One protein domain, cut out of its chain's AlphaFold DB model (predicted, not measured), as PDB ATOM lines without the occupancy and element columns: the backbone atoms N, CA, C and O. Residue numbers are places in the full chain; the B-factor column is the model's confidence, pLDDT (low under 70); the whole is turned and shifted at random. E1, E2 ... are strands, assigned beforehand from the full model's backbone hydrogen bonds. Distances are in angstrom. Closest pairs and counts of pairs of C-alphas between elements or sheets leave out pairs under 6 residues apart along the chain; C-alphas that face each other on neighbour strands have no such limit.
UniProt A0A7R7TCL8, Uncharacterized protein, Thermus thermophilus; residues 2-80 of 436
ATOM      1  N   GLU A   2     312.017 148.325 222.547       41.16
ATOM      2  CA  GLU A   2     313.017 149.241 221.998       41.16
ATOM      3  C   GLU A   2     314.359 148.514 222.014       41.16
ATOM      4  O   GLU A   2     314.865 148.156 223.076       41.16
ATOM      5  N   ALA A   3     314.896 148.230 220.831       42.50
ATOM      6  CA  ALA A   3     316.226 147.661 220.690       42.50
ATOM      7  C   ALA A   3     317.233 148.812 220.700       42.50
ATOM      8  O   ALA A   3     317.350 149.552 219.725       42.50
ATOM      9  N   TRP A   4     317.951 148.970 221.805       45.12
ATOM     10  CA  TRP A   4     319.107 149.853 221.846       45.12
ATOM     11  C   TRP A   4     320.323 149.038 221.402       45.12
ATOM     12  O   TRP A   4     320.571 147.943 221.905       45.12
ATOM     13  N   GLY A   5     321.045 149.534 220.396       44.84
ATOM     14  CA  GLY A   5     322.231 148.873 219.856       44.84
ATOM     15  C   GLY A   5     323.270 148.653 220.953       44.84
ATOM     16  O   GLY A   5     323.934 149.595 221.371       44.84
ATOM     17  N   GLY A   6     323.387 147.415 221.440       52.69
ATOM     18  CA  GLY A   6     324.285 147.117 222.554       52.69
ATOM     19  C   GLY A   6     324.064 145.786 223.272       52.69
ATOM     20  O   GLY A   6     324.308 145.722 224.465       52.69
ATOM     21  N   GLY A   7     323.617 144.716 222.605       71.81
ATOM     22  CA  GLY A   7     323.632 143.357 223.181       71.81
ATOM     23  C   GLY A   7     322.714 143.095 224.387       71.81
ATOM     24  O   GLY A   7     322.764 141.991 224.926       71.81
ATOM     25  N   SER A   8     321.872 144.050 224.787       76.12
ATOM     26  CA  SER A   8     320.843 143.871 225.812       76.12
ATOM     27  C   SER A   8     319.450 144.179 225.262       76.12
ATOM     28  O   SER A   8     319.280 145.003 224.362       76.12
ATOM     29  N   LEU A   9     318.441 143.479 225.777       83.06
ATOM     30  CA  LEU A   9     317.047 143.623 225.376       83.06
ATOM     31  C   LEU A   9     316.179 143.855 226.613       83.06
ATOM     32  O   LEU A   9     316.216 143.072 227.556       83.06
ATOM     33  N   ARG A  10     315.386 144.931 226.603       82.56
ATOM     34  CA  ARG A  10     314.467 145.269 227.698       82.56
ATOM     35  C   ARG A  10     313.030 144.890 227.359       82.56
ATOM     36  O   ARG A  10     312.513 145.218 226.289       82.56
ATOM     37  N   LEU A  11     312.384 144.216 228.301       83.81
ATOM     38  CA  LEU A  11     311.008 143.750 228.249       83.81
ATOM     39  C   LEU A  11     310.233 144.422 229.375       83.81
ATOM     40  O   LEU A  11     310.503 144.177 230.542       83.81
ATOM     41  N   ALA A  12     309.250 145.243 229.030       83.38
ATOM     42  CA  ALA A  12     308.267 145.715 229.994       83.38
ATOM     43  C   ALA A  12     307.031 144.821 229.891       83.38
ATOM     44  O   ALA A  12     306.467 144.657 228.805       83.38
ATOM     45  N   TYR A  13     306.615 144.244 231.012       79.81
ATOM     46  CA  TYR A  13     305.447 143.382 231.101       79.81
ATOM     47  C   TYR A  13     304.564 143.836 232.258       79.81
ATOM     48  O   TYR A  13     305.023 143.957 233.388       79.81
ATOM     49  N   ARG A  14     303.277 144.073 231.994       77.19
ATOM     50  CA  ARG A  14     302.292 144.235 233.067       77.19
ATOM     51  C   ARG A  14     301.614 142.910 233.315       77.19
ATOM     52  O   ARG A  14     300.992 142.371 232.402       77.19
ATOM     53  N   LEU A  15     301.675 142.447 234.558       68.94
ATOM     54  CA  LEU A  15     300.923 141.279 234.992       68.94
ATOM     55  C   LEU A  15     299.415 141.542 234.825       68.94
ATOM     56  O   LEU A  15     298.876 142.440 235.485       68.94
ATOM     57  N   PRO A  16     298.715 140.785 233.958       61.75
ATOM     58  CA  PRO A  16     297.272 140.901 233.808       61.75
ATOM     59  C   PRO A  16     296.572 140.654 235.145       61.75
ATOM     60  O   PRO A  16     296.978 139.791 235.919       61.75
ATOM     61  N   GLY A  17     295.534 141.436 235.441       61.09
ATOM     62  CA  GLY A  17     294.771 141.334 236.691       61.09
ATOM     63  C   GLY A  17     295.447 141.955 237.918       61.09
ATOM     64  O   GLY A  17     294.737 142.468 238.775       61.09
ATOM     65  N   LEU A  18     296.784 141.981 237.984       65.50
ATOM     66  CA  LEU A  18     297.518 142.612 239.088       65.50
ATOM     67  C   LEU A  18     297.979 144.040 238.791       65.50
ATOM     68  O   LEU A  18     298.295 144.784 239.712       65.50
ATOM     69  N   GLY A  19     298.086 144.415 237.514       68.62
ATOM     70  CA  GLY A  19     298.569 145.736 237.104       68.62
ATOM     71  C   GLY A  19     300.045 146.000 237.419       68.62
ATOM     72  O   GLY A  19     300.552 147.043 237.015       68.62
ATOM     73  N   LEU A  20     300.728 145.053 238.070       77.69
ATOM     74  CA  LEU A  20     302.099 145.186 238.538       77.69
ATOM     75  C   LEU A  20     303.069 145.274 237.347       77.69
ATOM     76  O   LEU A  20     303.101 144.349 236.520       77.69
ATOM     77  N   PRO A  21     303.847 146.364 237.236       82.75
ATOM     78  CA  PRO A  21     304.882 146.488 236.223       82.75
ATOM     79  C   PRO A  21     306.081 145.604 236.587       82.75
ATOM     80  O   PRO A  21     306.682 145.751 237.650       82.75
ATOM     81  N   LEU A  22     306.437 144.690 235.691       85.50
ATOM     82  CA  LEU A  22     307.688 143.944 235.713       85.50
ATOM     83  C   LEU A  22     308.571 144.398 234.555       85.50
ATOM     84  O   LEU A  22     308.109 144.554 233.422       85.50
ATOM     85  N   GLU A  23     309.852 144.563 234.845       88.94
ATOM     86  CA  GLU A  23     310.879 144.900 233.870       88.94
ATOM     87  C   GLU A  23     311.891 143.756 233.798       88.94
ATOM     88  O   GLU A  23     312.480 143.348 234.795       88.94
ATOM     89  N   GLY A  24     312.050 143.192 232.606       88.44
ATOM     90  CA  GLY A  24     313.044 142.181 232.288       88.44
ATOM     91  C   GLY A  24     314.179 142.793 231.475       88.44
ATOM     92  O   GLY A  24     313.927 143.385 230.430       88.44
ATOM     93  N   GLU A  25     315.422 142.625 231.902       89.06
ATOM     94  CA  GLU A  25     316.610 142.975 231.120       89.06
ATOM     95  C   GLU A  25     317.358 141.696 230.743       89.06
ATOM     96  O   GLU A  25     317.855 140.969 231.600       89.06
ATOM     97  N   VAL A  26     317.401 141.398 229.448       88.56
ATOM     98  CA  VAL A  26     318.087 140.235 228.884       88.56
ATOM     99  C   VAL A  26     319.451 140.676 228.373       88.56
ATOM    100  O   VAL A  26     319.530 141.470 227.441       88.56
ATOM    101  N   ASP A  27     320.522 140.135 228.942       87.12
ATOM    102  CA  ASP A  27     321.876 140.239 228.400       87.12
ATOM    103  C   ASP A  27     322.111 139.071 227.434       87.12
ATOM    104  O   ASP A  27     322.216 137.911 227.843       87.12
ATOM    105  N   LEU A  28     322.197 139.377 226.139       85.31
ATOM    106  CA  LEU A  28     322.364 138.377 225.084       85.31
ATOM    107  C   LEU A  28     323.793 137.822 225.019       85.31
ATOM    108  O   LEU A  28     323.990 136.737 224.479       85.31
ATOM    109  N   LYS A  29     324.789 138.534 225.561       85.50
ATOM    110  CA  LYS A  29     326.178 138.051 225.623       85.50
ATOM    111  C   LYS A  29     326.360 137.070 226.774       85.50
ATOM    112  O   LYS A  29     327.026 136.053 226.608       85.50
ATOM    113  N   ALA A  30     325.774 137.382 227.927       83.44
ATOM    114  CA  ALA A  30     325.842 136.537 229.116       83.44
ATOM    115  C   ALA A  30     324.740 135.462 229.170       83.44
ATOM    116  O   ALA A  30     324.768 134.624 230.072       83.44
ATOM    117  N   LEU A  31     323.772 135.499 228.242       85.69
ATOM    118  CA  LEU A  31     322.542 134.694 228.269       85.69
ATOM    119  C   LEU A  31     321.862 134.752 229.645       85.69
ATOM    120  O   LEU A  31     321.457 133.735 230.211       85.69
ATOM    121  N   ALA A  32     321.786 135.963 230.195       88.25
ATOM    122  CA  ALA A  32     321.253 136.222 231.522       88.25
ATOM    123  C   ALA A  32     319.986 137.074 231.436       88.25
ATOM    124  O   ALA A  32     319.875 137.944 230.576       88.25
ATOM    125  N   LEU A  33     319.046 136.842 232.347       90.88
ATOM    126  CA  LEU A  33     317.826 137.631 232.499       90.88
ATOM    127  C   LEU A  33     317.798 138.218 233.908       90.88
ATOM    128  O   LEU A  33     317.846 137.472 234.881       90.88
ATOM    129  N   ALA A  34     317.690 139.535 234.024       91.19
ATOM    130  CA  ALA A  34     317.367 140.213 235.271       91.19
ATOM    131  C   ALA A  34     315.884 140.599 235.274       91.19
ATOM    132  O   ALA A  34     315.384 141.102 234.275       91.19
ATOM    133  N   LEU A  35     315.190 140.362 236.385       91.50
ATOM    134  CA  LEU A  35     313.800 140.738 236.608       91.50
ATOM    135  C   LEU A  35     313.721 141.720 237.779       91.50
ATOM    136  O   LEU A  35     314.133 141.396 238.896       91.50
ATOM    137  N   THR A  36     313.159 142.895 237.520       91.00
ATOM    138  CA  THR A  36     312.936 143.980 238.479       91.00
ATOM    139  C   THR A  36     311.492 144.477 238.399       91.00
ATOM    140  O   THR A  36     310.706 144.078 237.536       91.00
ATOM    141  N   SER A  37     311.115 145.349 239.332       88.62
ATOM    142  CA  SER A  37     309.858 146.092 239.290       88.62
ATOM    143  C   SER A  37     310.102 147.515 239.788       88.62
ATOM    144  O   SER A  37     310.761 147.666 240.815       88.62
ATOM    145  N   PRO A  38     309.566 148.557 239.126       85.56
ATOM    146  CA  PRO A  38     309.645 149.923 239.640       85.56
ATOM    147  C   PRO A  38     308.820 150.127 240.922       85.56
ATOM    148  O   PRO A  38     309.039 151.095 241.643       85.56
ATOM    149  N   GLU A  39     307.889 149.217 241.222       84.19
ATOM    150  CA  GLU A  39     307.086 149.199 242.455       84.19
ATOM    151  C   GLU A  39     307.657 148.222 243.505       84.19
ATOM    152  O   GLU A  39     306.979 147.861 244.469       84.19
ATOM    153  N   GLY A  40     308.898 147.763 243.313       86.00
ATOM    154  CA  GLY A  40     309.559 146.777 244.158       86.00
ATOM    155  C   GLY A  40     311.008 147.110 244.488       86.00
ATOM    156  O   GLY A  40     311.606 148.033 243.943       86.00
ATOM    157  N   GLU A  41     311.584 146.309 245.379       90.31
ATOM    158  CA  GLU A  41     312.980 146.419 245.796       90.31
ATOM    159  C   GLU A  41     313.756 145.146 245.452       90.31
ATOM    160  O   GLU A  41     313.307 144.026 245.712       90.31
ATOM    161  N   GLY A  42     314.958 145.324 244.906       92.25
ATOM    162  CA  GLY A  42     315.846 144.229 244.524       92.25
ATOM    163  C   GLY A  42     315.609 143.705 243.106       92.25
ATOM    164  O   GLY A  42     314.962 144.343 242.276       92.25
ATOM    165  N   ALA A  43     316.205 142.553 242.814       92.69
ATOM    166  CA  ALA A  43     316.174 141.924 241.502       92.69
ATOM    167  C   ALA A  43     316.346 140.408 241.629       92.69
ATOM    168  O   ALA A  43     317.091 139.927 242.489       92.69
ATOM    169  N   LEU A  44     315.706 139.664 240.730       93.62
ATOM    170  CA  LEU A  44     316.050 138.271 240.461       93.62
ATOM    171  C   LEU A  44     316.919 138.207 239.213       93.62
ATOM    172  O   LEU A  44     316.624 138.871 238.224       93.62
ATOM    173  N   ARG A  45     317.970 137.393 239.232       93.81
ATOM    174  CA  ARG A  45     318.839 137.168 238.080       93.81
ATOM    175  C   ARG A  45     318.883 135.690 237.748       93.81
ATOM    176  O   ARG A  45     319.309 134.885 238.567       93.81
ATOM    177  N   TYR A  46     318.495 135.353 236.529       92.25
ATOM    178  CA  TYR A  46     318.713 134.050 235.928       92.25
ATOM    179  C   TYR A  46     319.992 134.075 235.087       92.25
ATOM    180  O   TYR A  46     320.118 134.896 234.180       92.25
ATOM    181  N   ALA A  47     320.943 133.193 235.381       91.50
ATOM    182  CA  ALA A  47     322.153 132.990 234.588       91.50
ATOM    183  C   ALA A  47     322.670 131.556 234.765       91.50
ATOM    184  O   ALA A  47     322.660 131.017 235.870       91.50
ATOM    185  N   GLY A  48     323.128 130.924 233.679       86.94
ATOM    186  CA  GLY A  48     323.754 129.597 233.747       86.94
ATOM    187  C   GLY A  48     322.869 128.501 234.359       86.94
ATOM    188  O   GLY A  48     323.378 127.639 235.073       86.94
ATOM    189  N   GLY A  49     321.551 128.552 234.127       86.25
ATOM    190  CA  GLY A  49     320.597 127.575 234.671       86.25
ATOM    191  C   GLY A  49     320.245 127.780 236.146       86.25
ATOM    192  O   GLY A  49     319.651 126.892 236.751       86.25
ATOM    193  N   LYS A  50     320.613 128.923 236.737       92.94
ATOM    194  CA  LYS A  50     320.338 129.253 238.136       92.94
ATOM    195  C   LYS A  50     319.669 130.612 238.261       92.94
ATOM    196  O   LYS A  50     320.001 131.532 237.521       92.94
ATOM    197  N   VAL A  51     318.754 130.732 239.213       93.94
ATOM    198  CA  VAL A  51     318.133 131.970 239.666       93.94
ATOM    199  C   VAL A  51     318.729 132.344 241.012       93.94
ATOM    200  O   VAL A  51     318.735 131.544 241.950       93.94
ATOM    201  N   GLU A  52     319.196 133.578 241.108       94.62
ATOM    202  CA  GLU A  52     319.787 134.166 242.304       94.62
ATOM    203  C   GLU A  52     319.197 135.558 242.558       94.62
ATOM    204  O   GLU A  52     318.553 136.156 241.692       94.62
ATOM    205  N   GLY A  53     319.430 136.086 243.756       94.81
ATOM    206  CA  GLY A  53     318.927 137.391 244.170       94.81
ATOM    207  C   GLY A  53     317.565 137.325 244.854       94.81
ATOM    208  O   GLY A  53     317.039 136.253 245.167       94.81
ATOM    209  N   ARG A  54     317.007 138.503 245.125       95.69
ATOM    210  CA  ARG A  54     315.758 138.675 245.862       95.69
ATOM    211  C   ARG A  54     315.002 139.875 245.312       95.69
ATOM    212  O   ARG A  54     315.589 140.944 245.170       95.69
ATOM    213  N   LEU A  55     313.711 139.693 245.060       94.00
ATOM    214  CA  LEU A  55     312.785 140.735 244.623       94.00
ATOM    215  C   LEU A  55     311.617 140.825 245.609       94.00
ATOM    216  O   LEU A  55     310.940 139.830 245.865       94.00
ATOM    217  N   VAL A  56     311.391 142.008 246.171       92.94
ATOM    218  CA  VAL A  56     310.309 142.300 247.118       92.94
ATOM    219  C   VAL A  56     309.286 143.211 246.447       92.94
ATOM    220  O   VAL A  56     309.655 144.196 245.819       92.94
ATOM    221  N   LEU A  57     308.002 142.874 246.569       90.75
ATOM    222  CA  LEU A  57     306.881 143.521 245.892       90.75
ATOM    223  C   LEU A  57     305.742 143.776 246.887       90.75
ATOM    224  O   LEU A  57     305.414 142.911 247.698       90.75
ATOM    225  N   GLY A  58     305.103 144.943 246.801       85.69
ATOM    226  CA  GLY A  58     303.875 145.252 247.537       85.69
ATOM    227  C   GLY A  58     302.645 145.070 246.652       85.69
ATOM    228  O   GLY A  58     302.279 145.978 245.916       85.69
ATOM    229  N   VAL A  59     301.979 143.918 246.724       81.19
ATOM    230  CA  VAL A  59     300.850 143.582 245.839       81.19
ATOM    231  C   VAL A  59     299.531 143.707 246.594       81.19
ATOM    232  O   VAL A  59     299.193 142.837 247.388       81.19
ATOM    233  N   TYR A  60     298.776 144.791 246.379       74.25
ATOM    234  CA  TYR A  60     297.471 145.030 247.030       74.25
ATOM    235  C   TYR A  60     297.465 144.794 248.556       74.25
ATOM    236  O   TYR A  60     296.517 144.247 249.117       74.25
ATOM    237  N   GLY A  61     298.539 145.201 249.241       78.56
ATOM    238  CA  GLY A  61     298.698 145.023 250.690       78.56
ATOM    239  C   GLY A  61     299.344 143.698 251.125       78.56
ATOM    240  O   GLY A  61     299.676 143.548 252.300       78.56
ATOM    241  N   LEU A  62     299.602 142.775 250.195       85.56
ATOM    242  CA  LEU A  62     300.465 141.613 250.401       85.56
ATOM    243  C   LEU A  62     301.930 142.010 250.177       85.56
ATOM    244  O   LEU A  62     302.320 142.357 249.064       85.56
ATOM    245  N   ALA A  63     302.755 141.909 251.216       91.19
ATOM    246  CA  ALA A  63     304.202 141.985 251.062       91.19
ATOM    247  C   ALA A  63     304.699 140.638 250.527       91.19
ATOM    248  O   ALA A  63     304.677 139.649 251.258       91.19
ATOM    249  N   LEU A  64     305.101 140.594 249.258       92.81
ATOM    250  CA  LEU A  64     305.582 139.412 248.549       92.81
ATOM    251  C   LEU A  64     307.104 139.495 248.387       92.81
ATOM    252  O   LEU A  64     307.640 140.528 248.009       92.81
ATOM    253  N   ALA A  65     307.808 138.405 248.643       94.56
ATOM    254  CA  ALA A  65     309.236 138.260 248.435       94.56
ATOM    255  C   ALA A  65     309.503 136.999 247.614       94.56
ATOM    256  O   ALA A  65     309.075 135.898 247.969       94.56
ATOM    257  N   LEU A  66     310.235 137.188 246.523       94.94
ATOM    258  CA  LEU A  66     310.715 136.151 245.629       94.94
ATOM    259  C   LEU A  66     312.224 136.022 245.825       94.94
ATOM    260  O   LEU A  66     312.940 137.020 245.745       94.94
ATOM    261  N   GLU A  67     312.715 134.819 246.091       96.62
ATOM    262  CA  GLU A  67     314.132 134.552 246.358       96.62
ATOM    263  C   GLU A  67     314.640 133.439 245.440       96.62
ATOM    264  O   GLU A  67     314.097 132.335 245.430       96.62
ATOM    265  N   GLY A  68     315.692 133.722 244.672       95.38
ATOM    266  CA  GLY A  68     316.343 132.736 243.815       95.38
ATOM    267  C   GLY A  68     317.168 131.746 244.636       95.38
ATOM    268  O   GLY A  68     318.039 132.147 245.406       95.38
ATOM    269  N   LYS A  69     316.904 130.448 244.466       93.62
ATOM    270  CA  LYS A  69     317.590 129.343 245.151       93.62
ATOM    271  C   LYS A  69     318.128 128.324 244.153       93.62
ATOM    272  O   LYS A  69     317.851 127.133 244.255       93.62
ATOM    273  N   GLY A  70     318.898 128.786 243.170       93.25
ATOM    274  CA  GLY A  70     319.472 127.909 242.153       93.25
ATOM    275  C   GLY A  70     318.425 127.526 241.112       93.25
ATOM    276  O   GLY A  70     318.088 128.336 240.265       93.25
ATOM    277  N   ASP A  71     317.891 126.313 241.146       92.81
ATOM    278  CA  ASP A  71     316.946 125.827 240.126       92.81
ATOM    279  C   ASP A  71     315.484 126.265 240.341       92.81
ATOM    280  O   ASP A  71     314.592 125.885 239.577       92.81
ATOM    281  N   ARG A  72     315.233 127.066 241.381       95.06
ATOM    282  CA  ARG A  72     313.895 127.465 241.820       95.06
ATOM    283  C   ARG A  72     313.857 128.874 242.390       95.06
ATOM    284  O   ARG A  72     314.870 129.419 242.829       95.06
ATOM    285  N   VAL A  73     312.656 129.425 242.445       95.88
ATOM    286  CA  VAL A  73     312.321 130.676 243.119       95.88
ATOM    287  C   VAL A  73     311.416 130.350 244.296       95.88
ATOM    288  O   VAL A  73     310.297 129.874 244.113       95.88
ATOM    289  N   ALA A  74     311.898 130.605 245.508       96.56
ATOM    290  CA  ALA A  74     311.077 130.542 246.705       96.56
ATOM    291  C   ALA A  74     310.167 131.772 246.760       96.56
ATOM    292  O   ALA A  74     310.616 132.906 246.589       96.56
ATOM    293  N   VAL A  75     308.888 131.537 247.020       95.88
ATOM    294  CA  VAL A  75     307.855 132.558 247.155       95.88
ATOM    295  C   VAL A  75     307.466 132.628 248.620       95.88
ATOM    296  O   VAL A  75     307.129 131.620 249.235       95.88
ATOM    297  N   SER A  76     307.498 133.820 249.194       96.69
ATOM    298  CA  SER A  76     307.010 134.059 250.547       96.69
ATOM    299  C   SER A  76     306.255 135.370 250.587       96.69
ATOM    300  O   SER A  76     306.615 136.318 249.902       96.69
ATOM    301  N   GLY A  77     305.198 135.457 251.376       95.25
ATOM    302  CA  GLY A  77     304.496 136.711 251.547       95.25
ATOM    303  C   GLY A  77     303.590 136.720 252.754       95.25
ATOM    304  O   GLY A  77     303.257 135.676 253.313       95.25
ATOM    305  N   SER A  78     303.208 137.914 253.184       94.50
ATOM    306  CA  SER A  78     302.282 138.078 254.300       94.50
ATOM    307  C   SER A  78     301.483 139.362 254.181       94.50
ATOM    308  O   SER A  78     301.930 140.333 253.568       94.50
ATOM    309  N   HIS A  79     300.293 139.354 254.766       93.75
ATOM    310  CA  HIS A  79     299.476 140.546 254.930       93.75
ATOM    311  C   HIS A  79     298.943 140.615 256.369       93.75
ATOM    312  O   HIS A  79     298.700 139.571 256.993       93.75
ATOM    313  N   PRO A  80     298.744 141.827 256.918       93.06
ATOM    314  CA  PRO A  80     298.140 141.995 258.233       93.06
ATOM    315  C   PRO A  80     296.665 141.571 258.226       93.06
ATOM    316  O   PRO A  80     296.065 141.321 257.179       93.06
TER     317      PRO A  80
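AT A GLANCE: This is residues 2 to 80 of the 436 residues of an uncharacterized protein of Thermus thermophilus (UniProt A0A7R7TCL8). A single sheet of seven strands zigzags from one edge to the other, E1 to E7 side by side in chain order, and the sheet is twisted and curled into a shallow trough, with no named helix over either face. The bend in E5 lies within this curl, and residues 2 to 7 trail off before edge strand E1. The printed part has 79 residues with seven named strands, in the order E1 E2 E3 E4 E5 E6 E7 both along the chain and across the sheet, and the sheet is antiparallel throughout. The class is all strand. The whole is only just compact, close to loose, with a radius of gyration of the C-alphas of 13.4 A, and elongated, spanning 45 by 28 by 18 A.

IN THESE COORDINATES: The longest strand by residues is E5, residues 50 to 59, 25.4 A from first to last C-alpha; it bends by 64 degrees at residue 53. Before it come E4, residues 40 to 47, 21.0 A, and E3, residues 32 to 36. E2 is residues 21 to 27 and E1 is residues 8 to 14, with C-alpha 8 at (320.843, 143.871, 225.812). After E5 come E6, residues 62 to 68, and E7, residues 72 to 79, 23.5 A, with C-alpha 79 at (299.476, 140.546, 254.930).

HOW THE PARTS SIT: The seven strands form a meander, each strand the antiparallel neighbour of the one before, and each two that follow each other form a hairpin. E4 and E5 run at 158 degrees, with N 45 and O 52 at 2.8 A. E3 and E4 run at 168 degrees, with N 35 and O 44 at 2.8 A. E2 and E3 run at 159 degrees, with N 25 and O 34 at 2.8 A. E1 and E2 run at 162 degrees, with N 11 and O 24 at 2.8 A. Beyond E5, E5 and E6 run at 174 degrees, with N 57 and O 64 at 2.8 A. E6 and E7 run at 163 degrees, with N 65 and O 76 at 2.7 A. These N and O pairs are within hydrogen-bond range. E1 and E7 are the edge strands and are apart. From edge to edge the strands' lines turn by 37 degrees and the way across the sheet turns by 74 degrees.

THE WHOLE: The two C-alphas farthest apart are those of Gly 5 and Pro 80, 45.8 A. The printed part has no cut. The link from E1 to E2 is short, the other links between strands are tight, and no link is long. The mean pLDDT of the printed part is 84.7; residues 2 to 6 and 15 to 19 are under 70.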